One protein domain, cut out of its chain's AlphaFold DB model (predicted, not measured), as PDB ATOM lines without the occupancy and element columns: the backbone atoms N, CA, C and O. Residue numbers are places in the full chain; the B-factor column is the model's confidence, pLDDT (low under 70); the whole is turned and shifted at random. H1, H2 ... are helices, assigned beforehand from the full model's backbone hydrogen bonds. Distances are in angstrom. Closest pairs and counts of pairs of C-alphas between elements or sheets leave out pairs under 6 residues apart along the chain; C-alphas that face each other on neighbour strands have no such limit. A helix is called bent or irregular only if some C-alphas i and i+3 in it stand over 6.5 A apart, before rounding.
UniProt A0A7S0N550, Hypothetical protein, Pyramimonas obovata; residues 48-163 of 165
ATOM      1  N   VAL A  48     -22.686  54.328 -21.524       82.06
ATOM      2  CA  VAL A  48     -23.490  53.140 -21.196       82.06
ATOM      3  C   VAL A  48     -24.352  52.729 -22.388       82.06
ATOM      4  O   VAL A  48     -24.420  51.546 -22.735       82.06
ATOM      5  N   VAL A  49     -24.972  53.700 -23.066       88.81
ATOM      6  CA  VAL A  49     -25.771  53.433 -24.271       88.81
ATOM      7  C   VAL A  49     -24.896  52.872 -25.392       88.81
ATOM      8  O   VAL A  49     -25.267  51.868 -26.005       88.81
ATOM      9  N   ALA A  50     -23.731  53.475 -25.648       89.06
ATOM     10  CA  ALA A  50     -22.795  53.020 -26.671       89.06
ATOM     11  C   ALA A  50     -22.300  51.600 -26.382       89.06
ATOM     12  O   ALA A  50     -22.295  50.758 -27.282       89.06
ATOM     13  N   PHE A  51     -21.961  51.308 -25.125       86.94
ATOM     14  CA  PHE A  51     -21.540  49.975 -24.716       86.94
ATOM     15  C   PHE A  51     -22.653  48.951 -24.890       86.94
ATOM     16  O   PHE A  51     -22.368  47.826 -25.264       86.94
ATOM     17  N   VAL A  52     -23.930  49.279 -24.718       85.50
ATOM     18  CA  VAL A  52     -24.993  48.313 -25.037       85.50
ATOM     19  C   VAL A  52     -25.207  48.209 -26.551       85.50
ATOM     20  O   VAL A  52     -25.202  47.109 -27.105       85.50
ATOM     21  N   ALA A  53     -25.368  49.334 -27.245       87.44
ATOM     22  CA  ALA A  53     -25.784  49.365 -28.644       87.44
ATOM     23  C   ALA A  53     -24.704  48.869 -29.619       87.44
ATOM     24  O   ALA A  53     -25.012  48.106 -30.541       87.44
ATOM     25  N   ALA A  54     -23.444  49.268 -29.431       85.88
ATOM     26  CA  ALA A  54     -22.375  48.986 -30.388       85.88
ATOM     27  C   ALA A  54     -22.073  47.480 -30.532       85.88
ATOM     28  O   ALA A  54     -21.992  47.001 -31.668       85.88
ATOM     29  N   PRO A  55     -21.994  46.675 -29.451       85.31
ATOM     30  CA  PRO A  55     -21.835  45.229 -29.571       85.31
ATOM     31  C   PRO A  55     -23.022  44.544 -30.249       85.31
ATOM     32  O   PRO A  55     -22.812  43.615 -31.030       85.31
ATOM     33  N   PHE A  56     -24.258  45.004 -30.016       84.69
ATOM     34  CA  PHE A  56     -25.422  44.467 -30.727       84.69
ATOM     35  C   PHE A  56     -25.382  44.805 -32.218       84.69
ATOM     36  O   PHE A  56     -25.657  43.936 -33.044       84.69
ATOM     37  N   ALA A  57     -24.986  46.024 -32.582       85.44
ATOM     38  CA  ALA A  57     -24.883  46.427 -33.980       85.44
ATOM     39  C   ALA A  57     -23.755  45.688 -34.725       85.44
ATOM     40  O   ALA A  57     -23.936  45.271 -35.868       85.44
ATOM     41  N   SER A  58     -22.601  45.505 -34.076       84.44
ATOM     42  CA  SER A  58     -21.394  44.986 -34.731       84.44
ATOM     43  C   SER A  58     -21.256  43.460 -34.646       84.44
ATOM     44  O   SER A  58     -20.845  42.827 -35.617       84.44
ATOM     45  N   ASN A  59     -21.663  42.842 -33.529       85.81
ATOM     46  CA  ASN A  59     -21.320  41.447 -33.221       85.81
ATOM     47  C   ASN A  59     -22.529  40.497 -33.126       85.81
ATOM     48  O   ASN A  59     -22.347  39.282 -33.013       85.81
ATOM     49  N   ALA A  60     -23.776  40.986 -33.196       87.00
ATOM     50  CA  ALA A  60     -24.951  40.121 -33.016       87.00
ATOM     51  C   ALA A  60     -25.028  38.977 -34.042       87.00
ATOM     52  O   ALA A  60     -25.409  37.854 -33.703       87.00
ATOM     53  N   SER A  61     -24.634  39.224 -35.294       87.50
ATOM     54  CA  SER A  61     -24.643  38.197 -36.344       87.50
ATOM     55  C   SER A  61     -23.660  37.049 -36.052       87.50
ATOM     56  O   SER A  61     -23.975  35.873 -36.290       87.50
ATOM     57  N   GLU A  62     -22.507  37.364 -35.457       85.62
ATOM     58  CA  GLU A  62     -21.509  36.394 -35.011       85.62
ATOM     59  C   GLU A  62     -22.013  35.584 -33.811       85.62
ATOM     60  O   GLU A  62     -21.916  34.354 -33.814       85.62
ATOM     61  N   VAL A  63     -22.661  36.236 -32.839       85.88
ATOM     62  CA  VAL A  63     -23.289  35.552 -31.694       85.88
ATOM     63  C   VAL A  63     -24.360  34.566 -32.169       85.88
ATOM     64  O   VAL A  63     -24.353  33.396 -31.782       85.88
ATOM     65  N   ILE A  64     -25.255  34.995 -33.064       89.50
ATOM     66  CA  ILE A  64     -26.353  34.158 -33.571       89.50
ATOM     67  C   ILE A  64     -25.822  32.974 -34.391       89.50
ATOM     68  O   ILE A  64     -26.367  31.865 -34.327       89.50
ATOM     69  N   SER A  65     -24.787  33.186 -35.207       88.44
ATOM     70  CA  SER A  65     -24.183  32.106 -35.997       88.44
ATOM     71  C   SER A  65     -23.429  31.106 -35.113       88.44
ATOM     72  O   SER A  65     -23.628  29.896 -35.268       88.44
ATOM     73  N   SER A  66     -22.676  31.595 -34.127       87.62
ATOM     74  CA  SER A  66     -21.992  30.785 -33.114       87.62
ATOM     75  C   SER A  66     -22.973  29.953 -32.295       87.62
ATOM     76  O   SER A  66     -22.783  28.747 -32.135       87.62
ATOM     77  N   PHE A  67     -24.084  30.553 -31.859       87.88
ATOM     78  CA  PHE A  67     -25.139  29.849 -31.135       87.88
ATOM     79  C   PHE A  67     -25.758  28.731 -31.984       87.88
ATOM     80  O   PHE A  67     -25.826  27.579 -31.551       87.88
ATOM     81  N   ARG A  68     -26.124  29.023 -33.242       87.50
ATOM     82  CA  ARG A  68     -26.635  28.008 -34.181       87.50
ATOM     83  C   ARG A  68     -25.646  26.865 -34.413       87.50
ATOM     84  O   ARG A  68     -26.064  25.720 -34.593       87.50
ATOM     85  N   PHE A  69     -24.349  27.151 -34.419       84.12
ATOM     86  CA  PHE A  69     -23.327  26.123 -34.582       84.12
ATOM     87  C   PHE A  69     -23.149  25.274 -33.316       84.12
ATOM     88  O   PHE A  69     -23.063  24.044 -33.414       84.12
ATOM     89  N   ALA A  70     -23.192  25.906 -32.140       85.56
ATOM     90  CA  ALA A  70     -23.138  25.245 -30.838       85.56
ATOM     91  C   ALA A  70     -24.352  24.329 -30.590       85.56
ATOM     92  O   ALA A  70     -24.192  23.223 -30.065       85.56
ATOM     93  N   LEU A  71     -25.548  24.715 -31.059       86.56
ATOM     94  CA  LEU A  71     -26.777  23.909 -30.959       86.56
ATOM     95  C   LEU A  71     -26.680  22.533 -31.634       86.56
ATOM     96  O   LEU A  71     -27.417  21.619 -31.270       86.56
ATOM     97  N   LYS A  72     -25.744  22.340 -32.572       87.00
ATOM     98  CA  LYS A  72     -25.501  21.030 -33.199       87.00
ATOM     99  C   LYS A  72     -24.861  20.012 -32.242       87.00
ATOM    100  O   LYS A  72     -24.744  18.846 -32.609       87.00
ATOM    101  N   LYS A  73     -24.421  20.434 -31.044       81.94
ATOM    102  CA  LYS A  73     -23.888  19.593 -29.949       81.94
ATOM    103  C   LYS A  73     -22.772  18.616 -30.358       81.94
ATOM    104  O   LYS A  73     -22.578  17.576 -29.735       81.94
ATOM    105  N   ARG A  74     -21.997  18.935 -31.401       86.25
ATOM    106  CA  ARG A  74     -20.818  18.146 -31.802       86.25
ATOM    107  C   ARG A  74     -19.581  18.725 -31.127       86.25
ATOM    108  O   ARG A  74     -19.335  19.919 -31.260       86.25
ATOM    109  N   LYS A  75     -18.758  17.883 -30.489       84.62
ATOM    110  CA  LYS A  75     -17.516  18.311 -29.812       84.62
ATOM    111  C   LYS A  75     -16.625  19.168 -30.718       84.62
ATOM    112  O   LYS A  75     -16.262  20.273 -30.346       84.62
ATOM    113  N   ARG A  76     -16.369  18.704 -31.950       85.75
ATOM    114  CA  ARG A  76     -15.599  19.451 -32.961       85.75
ATOM    115  C   ARG A  76     -16.219  20.811 -33.291       85.75
ATOM    116  O   ARG A  76     -15.481  21.767 -33.487       85.75
ATOM    117  N   ASN A  77     -17.548  20.899 -33.337       85.31
ATOM    118  CA  ASN A  77     -18.227  22.152 -33.645       85.31
ATOM    119  C   ASN A  77     -18.078  23.154 -32.497       85.31
ATOM    120  O   ASN A  77     -17.722  24.303 -32.721       85.31
ATOM    121  N   ILE A  78     -18.285  22.700 -31.263       86.94
ATOM    122  CA  ILE A  78     -18.132  23.542 -30.074       86.94
ATOM    123  C   ILE A  78     -16.689  24.048 -29.966       86.94
ATOM    124  O   ILE A  78     -16.482  25.246 -29.811       86.94
ATOM    125  N   SER A  79     -15.691  23.173 -30.128       88.19
ATOM    126  CA  SER A  79     -14.279  23.578 -30.106       88.19
ATOM    127  C   SER A  79     -13.932  24.580 -31.209       88.19
ATOM    128  O   SER A  79     -13.190  25.524 -30.954       88.19
ATOM    129  N   LEU A  80     -14.481  24.409 -32.418       88.88
ATOM    130  CA  LEU A  80     -14.269  25.356 -33.513       88.88
ATOM    131  C   LEU A  80     -14.908  26.718 -33.212       88.88
ATOM    132  O   LEU A  80     -14.250  27.732 -33.404       88.88
ATOM    133  N   THR A  81     -16.138  26.747 -32.689       88.38
ATOM    134  CA  THR A  81     -16.790  27.998 -32.271       88.38
ATOM    135  C   THR A  81     -16.009  28.705 -31.176       88.38
ATOM    136  O   THR A  81     -15.818  29.910 -31.271       88.38
ATOM    137  N   TYR A  82     -15.491  27.981 -30.179       87.12
ATOM    138  CA  TYR A  82     -14.624  28.586 -29.165       87.12
ATOM    139  C   TYR A  82     -13.375  29.213 -29.786       87.12
ATOM    140  O   TYR A  82     -13.067  30.362 -29.489       87.12
ATOM    141  N   ALA A  83     -12.680  28.499 -30.676       88.50
ATOM    142  CA  ALA A  83     -11.498  29.036 -31.347       88.50
ATOM    143  C   ALA A  83     -11.818  30.283 -32.193       88.50
ATOM    144  O   ALA A  83     -11.043  31.237 -32.190       88.50
ATOM    145  N   GLN A  84     -12.966  30.293 -32.879       88.62
ATOM    146  CA  GLN A  84     -13.436  31.447 -33.650       88.62
ATOM    147  C   GLN A  84     -13.710  32.651 -32.748       88.62
ATOM    148  O   GLN A  84     -13.157  33.716 -32.999       88.62
ATOM    149  N   ILE A  85     -14.476  32.461 -31.669       87.62
ATOM    150  CA  ILE A  85     -14.811  33.529 -30.718       87.62
ATOM    151  C   ILE A  85     -13.545  34.076 -30.047       87.62
ATOM    152  O   ILE A  85     -13.367  35.288 -29.974       87.62
ATOM    153  N   TYR A  86     -12.630  33.211 -29.594       88.00
ATOM    154  CA  TYR A  86     -11.368  33.663 -28.997       88.00
ATOM    155  C   TYR A  86     -10.509  34.446 -29.989       88.00
ATOM    156  O   TYR A  86      -9.950  35.481 -29.624       88.00
ATOM    157  N   GLY A  87     -10.420  33.979 -31.238       88.88
ATOM    158  CA  GLY A  87      -9.711  34.689 -32.300       88.88
ATOM    159  C   GLY A  87     -10.328  36.058 -32.586       88.88
ATOM    160  O   GLY A  87      -9.603  37.051 -32.628       88.88
ATOM    161  N   ALA A  88     -11.655  36.121 -32.710       87.44
ATOM    162  CA  ALA A  88     -12.392  37.354 -32.963       87.44
ATOM    163  C   ALA A  88     -12.209  38.375 -31.831       87.44
ATOM    164  O   ALA A  88     -11.831  39.511 -32.102       87.44
ATOM    165  N   ILE A  89     -12.381  37.965 -30.569       85.12
ATOM    166  CA  ILE A  89     -12.211  38.849 -29.402       85.12
ATOM    167  C   ILE A  89     -10.764  39.332 -29.285       85.12
ATOM    168  O   ILE A  89     -10.529  40.520 -29.083       85.12
ATOM    169  N   THR A  90      -9.786  38.432 -29.440       88.12
ATOM    170  CA  THR A  90      -8.362  38.798 -29.350       88.12
ATOM    171  C   THR A  90      -8.003  39.816 -30.424       88.12
ATOM    172  O   THR A  90      -7.380  40.832 -30.126       88.12
ATOM    173  N   MET A  91      -8.422  39.570 -31.667       89.25
ATOM    174  CA  MET A  91      -8.173  40.480 -32.779       89.25
ATOM    175  C   MET A  91      -8.870  41.826 -32.563       89.25
ATOM    176  O   MET A  91      -8.227  42.858 -32.717       89.25
ATOM    177  N   ASN A  92     -10.153  41.819 -32.183       86.69
ATOM    178  CA  ASN A  92     -10.934  43.038 -31.992       86.69
ATOM    179  C   ASN A  92     -10.327  43.895 -30.872       86.69
ATOM    180  O   ASN A  92      -9.928  45.028 -31.113       86.69
ATOM    181  N   ASN A  93     -10.104  43.319 -29.689       86.62
ATOM    182  CA  ASN A  93      -9.577  44.071 -28.551       86.62
ATOM    183  C   ASN A  93      -8.150  44.585 -28.796       86.62
ATOM    184  O   ASN A  93      -7.863  45.741 -28.498       86.62
ATOM    185  N   THR A  94      -7.251  43.764 -29.355       89.56
ATOM    186  CA  THR A  94      -5.854  44.191 -29.569       89.56
ATOM    187  C   THR A  94      -5.721  45.226 -30.685       89.56
ATOM    188  O   THR A  94      -4.997  46.206 -30.506       89.56
ATOM    189  N   LEU A  95      -6.432  45.062 -31.809       90.50
ATOM    190  CA  LEU A  95      -6.401  46.037 -32.901       90.50
ATOM    191  C   LEU A  95      -7.117  47.333 -32.523       90.50
ATOM    192  O   LEU A  95      -6.585  48.404 -32.803       90.50
ATOM    193  N   CYS A  96      -8.281  47.261 -31.871       87.12
ATOM    194  CA  CYS A  96      -9.000  48.457 -31.436       87.12
ATOM    195  C   CYS A  96      -8.201  49.244 -30.403       87.12
ATOM    196  O   CYS A  96      -8.035  50.447 -30.583       87.12
ATOM    197  N   LEU A  97      -7.642  48.584 -29.381       88.56
ATOM    198  CA  LEU A  97      -6.792  49.257 -28.400       88.56
ATOM    199  C   LEU A  97      -5.541  49.852 -29.063       88.56
ATOM    200  O   LEU A  97      -5.191  50.995 -28.791       88.56
ATOM    201  N   GLY A  98      -4.897  49.112 -29.970       91.44
ATOM    202  CA  GLY A  98      -3.725  49.594 -30.702       91.44
ATOM    203  C   GLY A  98      -4.019  50.820 -31.573       91.44
ATOM    204  O   GLY A  98      -3.271  51.794 -31.529       91.44
ATOM    205  N   LEU A  99      -5.119  50.805 -32.333       92.00
ATOM    206  CA  LEU A  99      -5.549  51.946 -33.149       92.00
ATOM    207  C   LEU A  99      -5.956  53.140 -32.283       92.00
ATOM    208  O   LEU A  99      -5.574  54.267 -32.592       92.00
ATOM    209  N   PHE A 100      -6.684  52.898 -31.194       89.19
ATOM    210  CA  PHE A 100      -7.084  53.929 -30.242       89.19
ATOM    211  C   PHE A 100      -5.862  54.629 -29.635       89.19
ATOM    212  O   PHE A 100      -5.723  55.845 -29.764       89.19
ATOM    213  N   LEU A 101      -4.923  53.856 -29.078       90.88
ATOM    214  CA  LEU A 101      -3.661  54.372 -28.540       90.88
ATOM    215  C   LEU A 101      -2.835  55.094 -29.608       90.88
ATOM    216  O   LEU A 101      -2.268  56.151 -29.338       90.88
ATOM    217  N   GLY A 102      -2.794  54.560 -30.831       93.88
ATOM    218  CA  GLY A 102      -2.118  55.196 -31.957       93.88
ATOM    219  C   GLY A 102      -2.690  56.577 -32.278       93.88
ATOM    220  O   GLY A 102      -1.930  57.524 -32.465       93.88
ATOM    221  N   ILE A 103      -4.017  56.724 -32.292       92.69
ATOM    222  CA  ILE A 103      -4.680  58.016 -32.527       92.69
ATOM    223  C   ILE A 103      -4.421  58.984 -31.370       92.69
ATOM    224  O   ILE A 103      -4.079  60.136 -31.634       92.69
ATOM    225  N   VAL A 104      -4.548  58.528 -30.119       92.19
ATOM    226  CA  VAL A 104      -4.270  59.338 -28.919       92.19
ATOM    227  C   VAL A 104      -2.841  59.877 -28.959       92.19
ATOM    228  O   VAL A 104      -2.637  61.080 -28.803       92.19
ATOM    229  N   TYR A 105      -1.869  59.017 -29.277       92.19
ATOM    230  CA  TYR A 105      -0.464  59.398 -29.403       92.19
ATOM    231  C   TYR A 105      -0.223  60.390 -30.549       92.19
ATOM    232  O   TYR A 105       0.383  61.439 -30.341       92.19
ATOM    233  N   LEU A 106      -0.724  60.099 -31.756       95.94
ATOM    234  CA  LEU A 106      -0.502  60.945 -32.936       95.94
ATOM    235  C   LEU A 106      -1.183  62.316 -32.834       95.94
ATOM    236  O   LEU A 106      -0.691  63.283 -33.414       95.94
ATOM    237  N   ARG A 107      -2.315  62.404 -32.129       93.31
ATOM    238  CA  ARG A 107      -3.057  63.657 -31.922       93.31
ATOM    239  C   ARG A 107      -2.678  64.388 -30.632       93.31
ATOM    240  O   ARG A 107      -3.197  65.476 -30.409       93.31
ATOM    241  N   GLY A 108      -1.802  63.815 -29.804       90.62
ATOM    242  CA  GLY A 108      -1.413  64.393 -28.516       90.62
ATOM    243  C   GLY A 108      -2.588  64.558 -27.547       90.62
ATOM    244  O   GLY A 108      -2.632  65.539 -26.810       90.62
ATOM    245  N   LEU A 109      -3.563  63.643 -27.589       89.44
ATOM    246  CA  LEU A 109      -4.721  63.669 -26.693       89.44
ATOM    247  C   LEU A 109      -4.317  63.216 -25.285       89.44
ATOM    248  O   LEU A 109      -3.417  62.390 -25.121       89.44
ATOM    249  N   THR A 110      -4.991  63.750 -24.269       88.00
ATOM    250  CA  THR A 110      -4.824  63.292 -22.887       88.00
ATOM    251  C   THR A 110      -5.370  61.877 -22.727       88.00
ATOM    252  O   THR A 110      -6.346  61.487 -23.368       88.00
ATOM    253  N   TRP A 111      -4.694  61.080 -21.902       85.56
ATOM    254  CA  TRP A 111      -5.168  59.755 -21.529       85.56
ATOM    255  C   TRP A 111      -6.173  59.895 -20.384       85.56
ATOM    256  O   TRP A 111      -5.775  60.222 -19.270       85.56
ATOM    257  N   ASP A 112      -7.448  59.656 -20.686       85.12
ATOM    258  CA  ASP A 112      -8.572  59.780 -19.748       85.12
ATOM    259  C   ASP A 112      -9.467  58.517 -19.752       85.12
ATOM    260  O   ASP A 112     -10.654  58.627 -19.484       85.12
ATOM    261  N   PHE A 113      -8.917  57.348 -20.123       83.94
ATOM    262  CA  PHE A 113      -9.668  56.083 -20.291       83.94
ATOM    263  C   PHE A 113      -9.061  54.902 -19.501       83.94
ATOM    264  O   PHE A 113      -9.082  53.734 -19.921       83.94
ATOM    265  N   SER A 114      -8.388  55.196 -18.390       87.62
ATOM    266  CA  SER A 114      -7.773  54.194 -17.514       87.62
ATOM    267  C   SER A 114      -8.808  53.257 -16.901       87.62
ATOM    268  O   SER A 114      -8.526  52.057 -16.773       87.62
ATOM    269  N   ALA A 115      -9.972  53.779 -16.502       88.06
ATOM    270  CA  ALA A 115     -11.016  52.995 -15.848       88.06
ATOM    271  C   ALA A 115     -11.540  51.885 -16.777       88.06
ATOM    272  O   ALA A 115     -11.570  50.705 -16.404       88.06
ATOM    273  N   GLU A 116     -11.841  52.232 -18.022       87.00
ATOM    274  CA  GLU A 116     -12.388  51.338 -19.039       87.00
ATOM    275  C   GLU A 116     -11.380  50.284 -19.473       87.00
ATOM    276  O   GLU A 116     -11.714  49.096 -19.562       87.00
ATOM    277  N   VAL A 117     -10.126  50.686 -19.704       88.56
ATOM    278  CA  VAL A 117      -9.070  49.733 -20.067       88.56
ATOM    279  C   VAL A 117      -8.796  48.771 -18.915       88.56
ATOM    280  O   VAL A 117      -8.664  47.566 -19.144       88.56
ATOM    281  N   THR A 118      -8.791  49.254 -17.671       88.69
ATOM    282  CA  THR A 118      -8.623  48.393 -16.491       88.69
ATOM    283  C   THR A 118      -9.775  47.399 -16.359       88.69
ATOM    284  O   THR A 118      -9.533  46.206 -16.135       88.69
ATOM    285  N   ALA A 119     -11.021  47.843 -16.549       89.56
ATOM    286  CA  ALA A 119     -12.190  46.968 -16.524       89.56
ATOM    287  C   ALA A 119     -12.115  45.896 -17.626       89.56
ATOM    288  O   ALA A 119     -12.283  44.703 -17.348       89.56
ATOM    289  N   MET A 120     -11.769  46.289 -18.857       87.94
ATOM    290  CA  MET A 120     -11.608  45.372 -19.991       87.94
ATOM    291  C   MET A 120     -10.519  44.320 -19.735       87.94
ATOM    292  O   MET A 120     -10.731  43.121 -19.962       87.94
ATOM    293  N   VAL A 121      -9.356  44.746 -19.236       89.38
ATOM    294  CA  VAL A 121      -8.242  43.845 -18.901       89.38
ATOM    295  C   VAL A 121      -8.651  42.890 -17.779       89.38
ATOM    296  O   VAL A 121      -8.415  41.686 -17.884       89.38
ATOM    297  N   THR A 122      -9.334  43.388 -16.748       90.81
ATOM    298  CA  THR A 122      -9.813  42.575 -15.619       90.81
ATOM    299  C   THR A 122     -10.776  41.482 -16.079       90.81
ATOM    300  O   THR A 122     -10.569  40.307 -15.763       90.81
ATOM    301  N   VAL A 123     -11.785  41.821 -16.891       91.62
ATOM    302  CA  VAL A 123     -12.708  40.828 -17.472       91.62
ATOM    303  C   VAL A 123     -11.950  39.803 -18.314       91.62
ATOM    304  O   VAL A 123     -12.227  38.605 -18.220       91.62
ATOM    305  N   THR A 124     -10.956  40.244 -19.089       89.81
ATOM    306  CA  THR A 124     -10.127  39.351 -19.913       89.81
ATOM    307  C   THR A 124      -9.368  38.337 -19.056       89.81
ATOM    308  O   THR A 124      -9.380  37.147 -19.376       89.81
ATOM    309  N   TRP A 125      -8.778  38.756 -17.934       91.12
ATOM    310  CA  TRP A 125      -8.107  37.848 -16.995       91.12
ATOM    311  C   TRP A 125      -9.066  36.858 -16.331       91.12
ATOM    312  O   TRP A 125      -8.749  35.669 -16.234       91.12
ATOM    313  N   ILE A 126     -10.257  37.313 -15.928       91.94
ATOM    314  CA  ILE A 126     -11.288  36.431 -15.360       91.94
ATOM    315  C   ILE A 126     -11.701  35.374 -16.394       91.94
ATOM    316  O   ILE A 126     -11.734  34.179 -16.083       91.94
ATOM    317  N   LEU A 127     -11.964  35.780 -17.640       91.00
ATOM    318  CA  LEU A 127     -12.312  34.843 -18.709       91.00
ATOM    319  C   LEU A 127     -11.157  33.916 -19.084       91.00
ATOM    320  O   LEU A 127     -11.409  32.747 -19.379       91.00
ATOM    321  N   ALA A 128      -9.910  34.384 -19.026       90.06
ATOM    322  CA  ALA A 128      -8.739  33.539 -19.227       90.06
ATOM    323  C   ALA A 128      -8.659  32.445 -18.153       90.06
ATOM    324  O   ALA A 128      -8.449  31.281 -18.487       90.06
ATOM    325  N   ALA A 129      -8.905  32.781 -16.882       90.06
ATOM    326  CA  ALA A 129      -8.941  31.808 -15.789       90.06
ATOM    327  C   ALA A 129     -10.068  30.773 -15.965       90.06
ATOM    328  O   ALA A 129      -9.842  29.570 -15.821       90.06
ATOM    329  N   VAL A 130     -11.274  31.217 -16.340       88.12
ATOM    330  CA  VAL A 130     -12.405  30.318 -16.642       88.12
ATOM    331  C   VAL A 130     -12.105  29.435 -17.863       88.12
ATOM    332  O   VAL A 130     -12.457  28.252 -17.877       88.12
ATOM    333  N   GLY A 131     -11.424  29.996 -18.864       85.69
ATOM    334  CA  GLY A 131     -11.090  29.371 -20.143       85.69
ATOM    335  C   GLY A 131     -10.066  28.237 -20.075       85.69
ATOM    336  O   GLY A 131      -9.967  27.466 -21.026       85.69
ATOM    337  N   GLN A 132      -9.348  28.067 -18.959       85.44
ATOM    338  CA  GLN A 132      -8.373  26.974 -18.785       85.44
ATOM    339  C   GLN A 132      -9.021  25.579 -18.729       85.44
ATOM    340  O   GLN A 132      -8.340  24.556 -18.804       85.44
ATOM    341  N   ARG A 133     -10.349  25.511 -18.596       82.88
ATOM    342  CA  ARG A 133     -11.090  24.249 -18.524       82.88
ATOM    343  C   ARG A 133     -11.308  23.661 -19.916       82.88
ATOM    344  O   ARG A 133     -11.741  24.340 -20.838       82.88
ATOM    345  N   SER A 134     -11.123  22.347 -20.053       79.94
ATOM    346  CA  SER A 134     -11.425  21.639 -21.309       79.94
ATOM    347  C   SER A 134     -12.914  21.316 -21.497       79.94
ATOM    348  O   SER A 134     -13.328  20.910 -22.583       79.94
ATOM    349  N   THR A 135     -13.726  21.449 -20.444       84.00
ATOM    350  CA  THR A 135     -15.176  21.216 -20.477       84.00
ATOM    351  C   THR A 135     -15.913  22.307 -19.709       84.00
ATOM    352  O   THR A 135     -15.552  22.652 -18.584       84.00
ATOM    353  N   PHE A 136     -16.964  22.844 -20.331       84.31
ATOM    354  CA  PHE A 136     -17.775  23.922 -19.777       84.31
ATOM    355  C   PHE A 136     -19.181  23.400 -19.463       84.31
ATOM    356  O   PHE A 136     -19.910  23.043 -20.393       84.31
ATOM    357  N   PRO A 137     -19.590  23.339 -18.183       87.00
ATOM    358  CA  PRO A 137     -20.992  23.131 -17.856       87.00
ATOM    359  C   PRO A 137     -21.809  24.358 -18.280       87.00
ATOM    360  O   PRO A 137     -21.316  25.484 -18.241       87.00
ATOM    361  N   ALA A 138     -23.080  24.153 -18.638       84.00
ATOM    362  CA  ALA A 138     -23.971  25.243 -19.054       84.00
ATOM    363  C   ALA A 138     -24.105  26.339 -17.980       84.00
ATOM    364  O   ALA A 138     -24.247  27.511 -18.306       84.00
ATOM    365  N   LEU A 139     -23.974  25.967 -16.702       88.19
ATOM    366  CA  LEU A 139     -23.995  26.903 -15.580       88.19
ATOM    367  C   LEU A 139     -22.849  27.921 -15.609       88.19
ATOM    368  O   LEU A 139     -23.033  29.012 -15.088       88.19
ATOM    369  N   THR A 140     -21.712  27.628 -16.254       88.38
ATOM    370  CA  THR A 140     -20.622  28.606 -16.421       88.38
ATOM    371  C   THR A 140     -21.056  29.803 -17.268       88.38
ATOM    372  O   THR A 140     -20.486  30.880 -17.131       88.38
ATOM    373  N   ALA A 141     -22.085  29.656 -18.112       88.12
ATOM    374  CA  ALA A 141     -22.600  30.765 -18.907       88.12
ATOM    375  C   ALA A 141     -23.206  31.876 -18.035       88.12
ATOM    376  O   ALA A 141     -23.075  33.039 -18.386       88.12
ATOM    377  N   VAL A 142     -23.815  31.545 -16.891       91.12
ATOM    378  CA  VAL A 142     -24.465  32.533 -16.009       91.12
ATOM    379  C   VAL A 142     -23.472  33.568 -15.457       91.12
ATOM    380  O   VAL A 142     -23.668  34.752 -15.728       91.12
ATOM    381  N   PRO A 143     -22.387  33.187 -14.747       90.38
ATOM    382  CA  PRO A 143     -21.415  34.162 -14.262       90.38
ATOM    383  C   PRO A 143     -20.675  34.856 -15.411       90.38
ATOM    384  O   PRO A 143     -20.387  36.039 -15.307       90.38
ATOM    385  N   VAL A 144     -20.417  34.163 -16.527       91.12
ATOM    386  CA  VAL A 144     -19.760  34.763 -17.702       91.12
ATOM    387  C   VAL A 144     -20.623  35.851 -18.344       91.12
ATOM    388  O   VAL A 144     -20.102  36.902 -18.698       91.12
ATOM    389  N   LEU A 145     -21.935  35.636 -18.462       90.25
ATOM    390  CA  LEU A 145     -22.865  36.651 -18.962       90.25
ATOM    391  C   LEU A 145     -23.003  37.819 -17.981       90.25
ATOM    392  O   LEU A 145     -23.087  38.963 -18.415       90.25
ATOM    393  N   ALA A 146     -22.983  37.546 -16.674       92.38
ATOM    394  CA  ALA A 146     -23.054  38.577 -15.642       92.38
ATOM    395  C   ALA A 146     -21.813  39.486 -15.603       92.38
ATOM    396  O   ALA A 146     -21.932  40.638 -15.195       92.38
ATOM    397  N   LEU A 147     -20.642  39.023 -16.064       92.00
ATOM    398  CA  LEU A 147     -19.439  39.863 -16.140       92.00
ATOM    399  C   LEU A 147     -19.641  41.114 -16.999       92.00
ATOM    400  O   LEU A 147     -19.001  42.121 -16.727       92.00
ATOM    401  N   TYR A 148     -20.531  41.070 -17.993       89.25
ATOM    402  CA  TYR A 148     -20.787  42.203 -18.878       89.25
ATOM    403  C   TYR A 148     -21.450  43.403 -18.174       89.25
ATOM    404  O   TYR A 148     -20.859  44.484 -18.150       89.25
ATOM    405  N   PRO A 149     -22.636  43.265 -17.543       90.56
ATOM    406  CA  PRO A 149     -23.197  44.358 -16.753       90.56
ATOM    407  C   PRO A 149     -22.314  44.703 -15.546       90.56
ATOM    408  O   PRO A 149     -22.189  45.875 -15.208       90.56
ATOM    409  N   LEU A 150     -21.642  43.718 -14.932       91.44
ATOM    410  CA  LEU A 150     -20.717  43.982 -13.825       91.44
ATOM    411  C   LEU A 150     -19.514  44.828 -14.250       91.44
ATOM    412  O   LEU A 150     -19.061  45.647 -13.459       91.44
ATOM    413  N   SER A 151     -19.001  44.668 -15.473       91.06
ATOM    414  CA  SER A 151     -17.894  45.498 -15.947       91.06
ATOM    415  C   SER A 151     -18.306  46.946 -16.165       91.06
ATOM    416  O   SER A 151     -17.512  47.828 -15.869       91.06
ATOM    417  N   LEU A 152     -19.544  47.197 -16.606       88.19
ATOM    418  CA  LEU A 152     -20.067  48.560 -16.748       88.19
ATOM    419  C   LEU A 152     -20.224  49.240 -15.387       88.19
ATOM    420  O   LEU A 152     -19.741  50.350 -15.199       88.19
ATOM    421  N   LEU A 153     -20.801  48.527 -14.416       88.25
ATOM    422  CA  LEU A 153     -20.872  49.004 -13.032       88.25
ATOM    423  C   LEU A 153     -19.477  49.216 -12.429       88.25
ATOM    424  O   LEU A 153     -19.271  50.128 -11.638       88.25
ATOM    425  N   GLY A 154     -18.512  48.369 -12.798       86.38
ATOM    426  CA  GLY A 154     -17.120  48.503 -12.388       86.38
ATOM    427  C   GLY A 154     -16.479  49.789 -12.904       86.38
ATOM    428  O   GLY A 154     -15.816  50.466 -12.128       86.38
ATOM    429  N   VAL A 155     -16.702  50.145 -14.173       87.88
ATOM    430  CA  VAL A 155     -16.233  51.420 -14.746       87.88
ATOM    431  C   VAL A 155     -16.851  52.598 -13.996       87.88
ATOM    432  O   VAL A 155     -16.116  53.417 -13.454       87.88
ATOM    433  N   GLU A 156     -18.177  52.613 -13.849       83.94
ATOM    434  CA  GLU A 156     -18.886  53.682 -13.135       83.94
ATOM    435  C   GLU A 156     -18.392  53.825 -11.685       83.94
ATOM    436  O   GLU A 156     -18.206  54.933 -11.180       83.94
ATOM    437  N   PHE A 157     -18.115  52.709 -11.005       85.25
ATOM    438  CA  PHE A 157     -17.548  52.711  -9.658       85.25
ATOM    439  C   PHE A 157     -16.127  53.298  -9.611       85.25
ATOM    440  O   PHE A 157     -15.826  54.101  -8.723       85.25
ATOM    441  N   LEU A 158     -15.255  52.910 -10.551       85.06
ATOM    442  CA  LEU A 158     -13.881  53.421 -10.640       85.06
ATOM    443  C   LEU A 158     -13.866  54.936 -10.903       85.06
ATOM    444  O   LEU A 158     -13.113  55.663 -10.255       85.06
ATOM    445  N   GLU A 159     -14.735  55.419 -11.786       84.81
ATOM    446  CA  GLU A 159     -14.839  56.843 -12.111       84.81
ATOM    447  C   GLU A 159     -15.437  57.653 -10.951       84.81
ATOM    448  O   GLU A 159     -14.850  58.642 -10.507       84.81
ATOM    449  N   SER A 160     -16.574  57.211 -10.402       80.69
ATOM    450  CA  SER A 160     -17.316  57.956  -9.374       80.69
ATOM    451  C   SER A 160     -16.639  57.973  -8.002       80.69
ATOM    452  O   SER A 160     -16.703  58.978  -7.295       80.69
ATOM    453  N   THR A 161     -15.999  56.868  -7.604       78.06
ATOM    454  CA  THR A 161     -15.467  56.705  -6.240       78.06
ATOM    455  C   THR A 161     -13.976  57.011  -6.161       78.06
ATOM    456  O   THR A 161     -13.516  57.577  -5.170       78.06
ATOM    457  N   LEU A 162     -13.206  56.627  -7.185       72.94
ATOM    458  CA  LEU A 162     -11.743  56.750  -7.186       72.94
ATOM    459  C   LEU A 162     -11.244  57.915  -8.049       72.94
ATOM    460  O   LEU A 162     -10.053  58.227  -7.994       72.94
ATOM    461  N   GLY A 163     -12.124  58.566  -8.820       77.56
ATOM    462  CA  GLY A 163     -11.756  59.669  -9.711       77.56
ATOM    463  C   GLY A 163     -10.759  59.251 -10.792       77.56
ATOM    464  O   GLY A 163     -10.008  60.089 -11.294       77.56
TER     465      GLY A 163
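This is residues 48 to 163 of the 165 residues of the protein "Hypothetical protein" of Pyramimonas obovata (UniProt A0A7S0N550). Two helical hairpins, H1b with H2 and H3 with H4, lie lengthwise beside each other and make a loose, open frame of helices with little contact across its middle. H2 runs nearly the whole length, the shorter H3 runs back near it, H4 packs on H3, and the bent helix H1 spreads away from H2, its second arm H1b making a narrow V with H2 and its first arm H1a coming close to H4. The printed part has 116 residues with four named helices, H1, H2, H3 and H4 in that order, and no named strand; the class is all helix. It is only just loose, close to compact, with a radius of gyration of the C-alphas of 16.3 A, and elongated, spanning 50 by 30 by 26 A.

H1, residues 48 to 70, begins with C-alpha 48 at (-23.490, 53.140, -21.196). By its hydrogen bonds it was assigned as one helix, but it is bent: C-alphas 58 and 61 are 7.7 A apart. Its arms are H1a, residues 48 to 58, 15.9 A long, and H1b, residues 61 to 70, 14.2 A long. H2, residues 75 to 107, is the longest helix, 47.6 A from C-alpha 75 at (-17.516, 18.311, -29.812) to C-alpha 107. H3, residues 114 to 131, is 25.2 A long. H4, residues 138 to 162, measures 35.8 A and ends with C-alpha 162 at (-11.743, 56.750, -7.186). H4 is neither bent nor irregular, but only just: C-alphas 140 and 143 are 6.0 A apart. It has a kink of 35 degrees near residue 152.

The lines of H1a and H1b stand at a steep tilt of 66 degrees. H1b and H2 form a helical hairpin and touch, with the closest C-alphas, those of Ala 70 and Ile 78, 5.3 A apart. They run opposite ways at a shallow tilt of 23 degrees, and H2 touches H1b with residues 77 to 81 alone. H2 and H3 are near each other, with 8 pairs of C-alphas within 10 A. H3 and H4 form the other helical hairpin and touch, their closest C-alphas being those of Ala 115 and Val 155, 5.6 A apart. They run opposite ways at a shallow tilt of 20 degrees. H1a and H4 are close but not clearly touching, with the closest C-alphas, those of Val 48 and Leu 152, at 7.2 A; they run opposite ways at a steep tilt of 41 degrees. H2 and H4 are apart, as are H1b and H4. In H1b, H2 and H3 every O i to N i+4 pair is within hydrogen-bond range; in H1a 5 of 7 are, and in H4 17 of 21.

The C-alphas farthest apart, those of Arg 74 and Gly 108, are 50.3 A from each other. Residues 53 to 58, 71 to 76 and 102 to 108 stand free. The printed part has no cut. The link from H1 to H2 is tight, those from H2 to H3 and from H3 to H4 are short, and none is long. The mean pLDDT of the printed part is 87.6, and no printed residue is under 70.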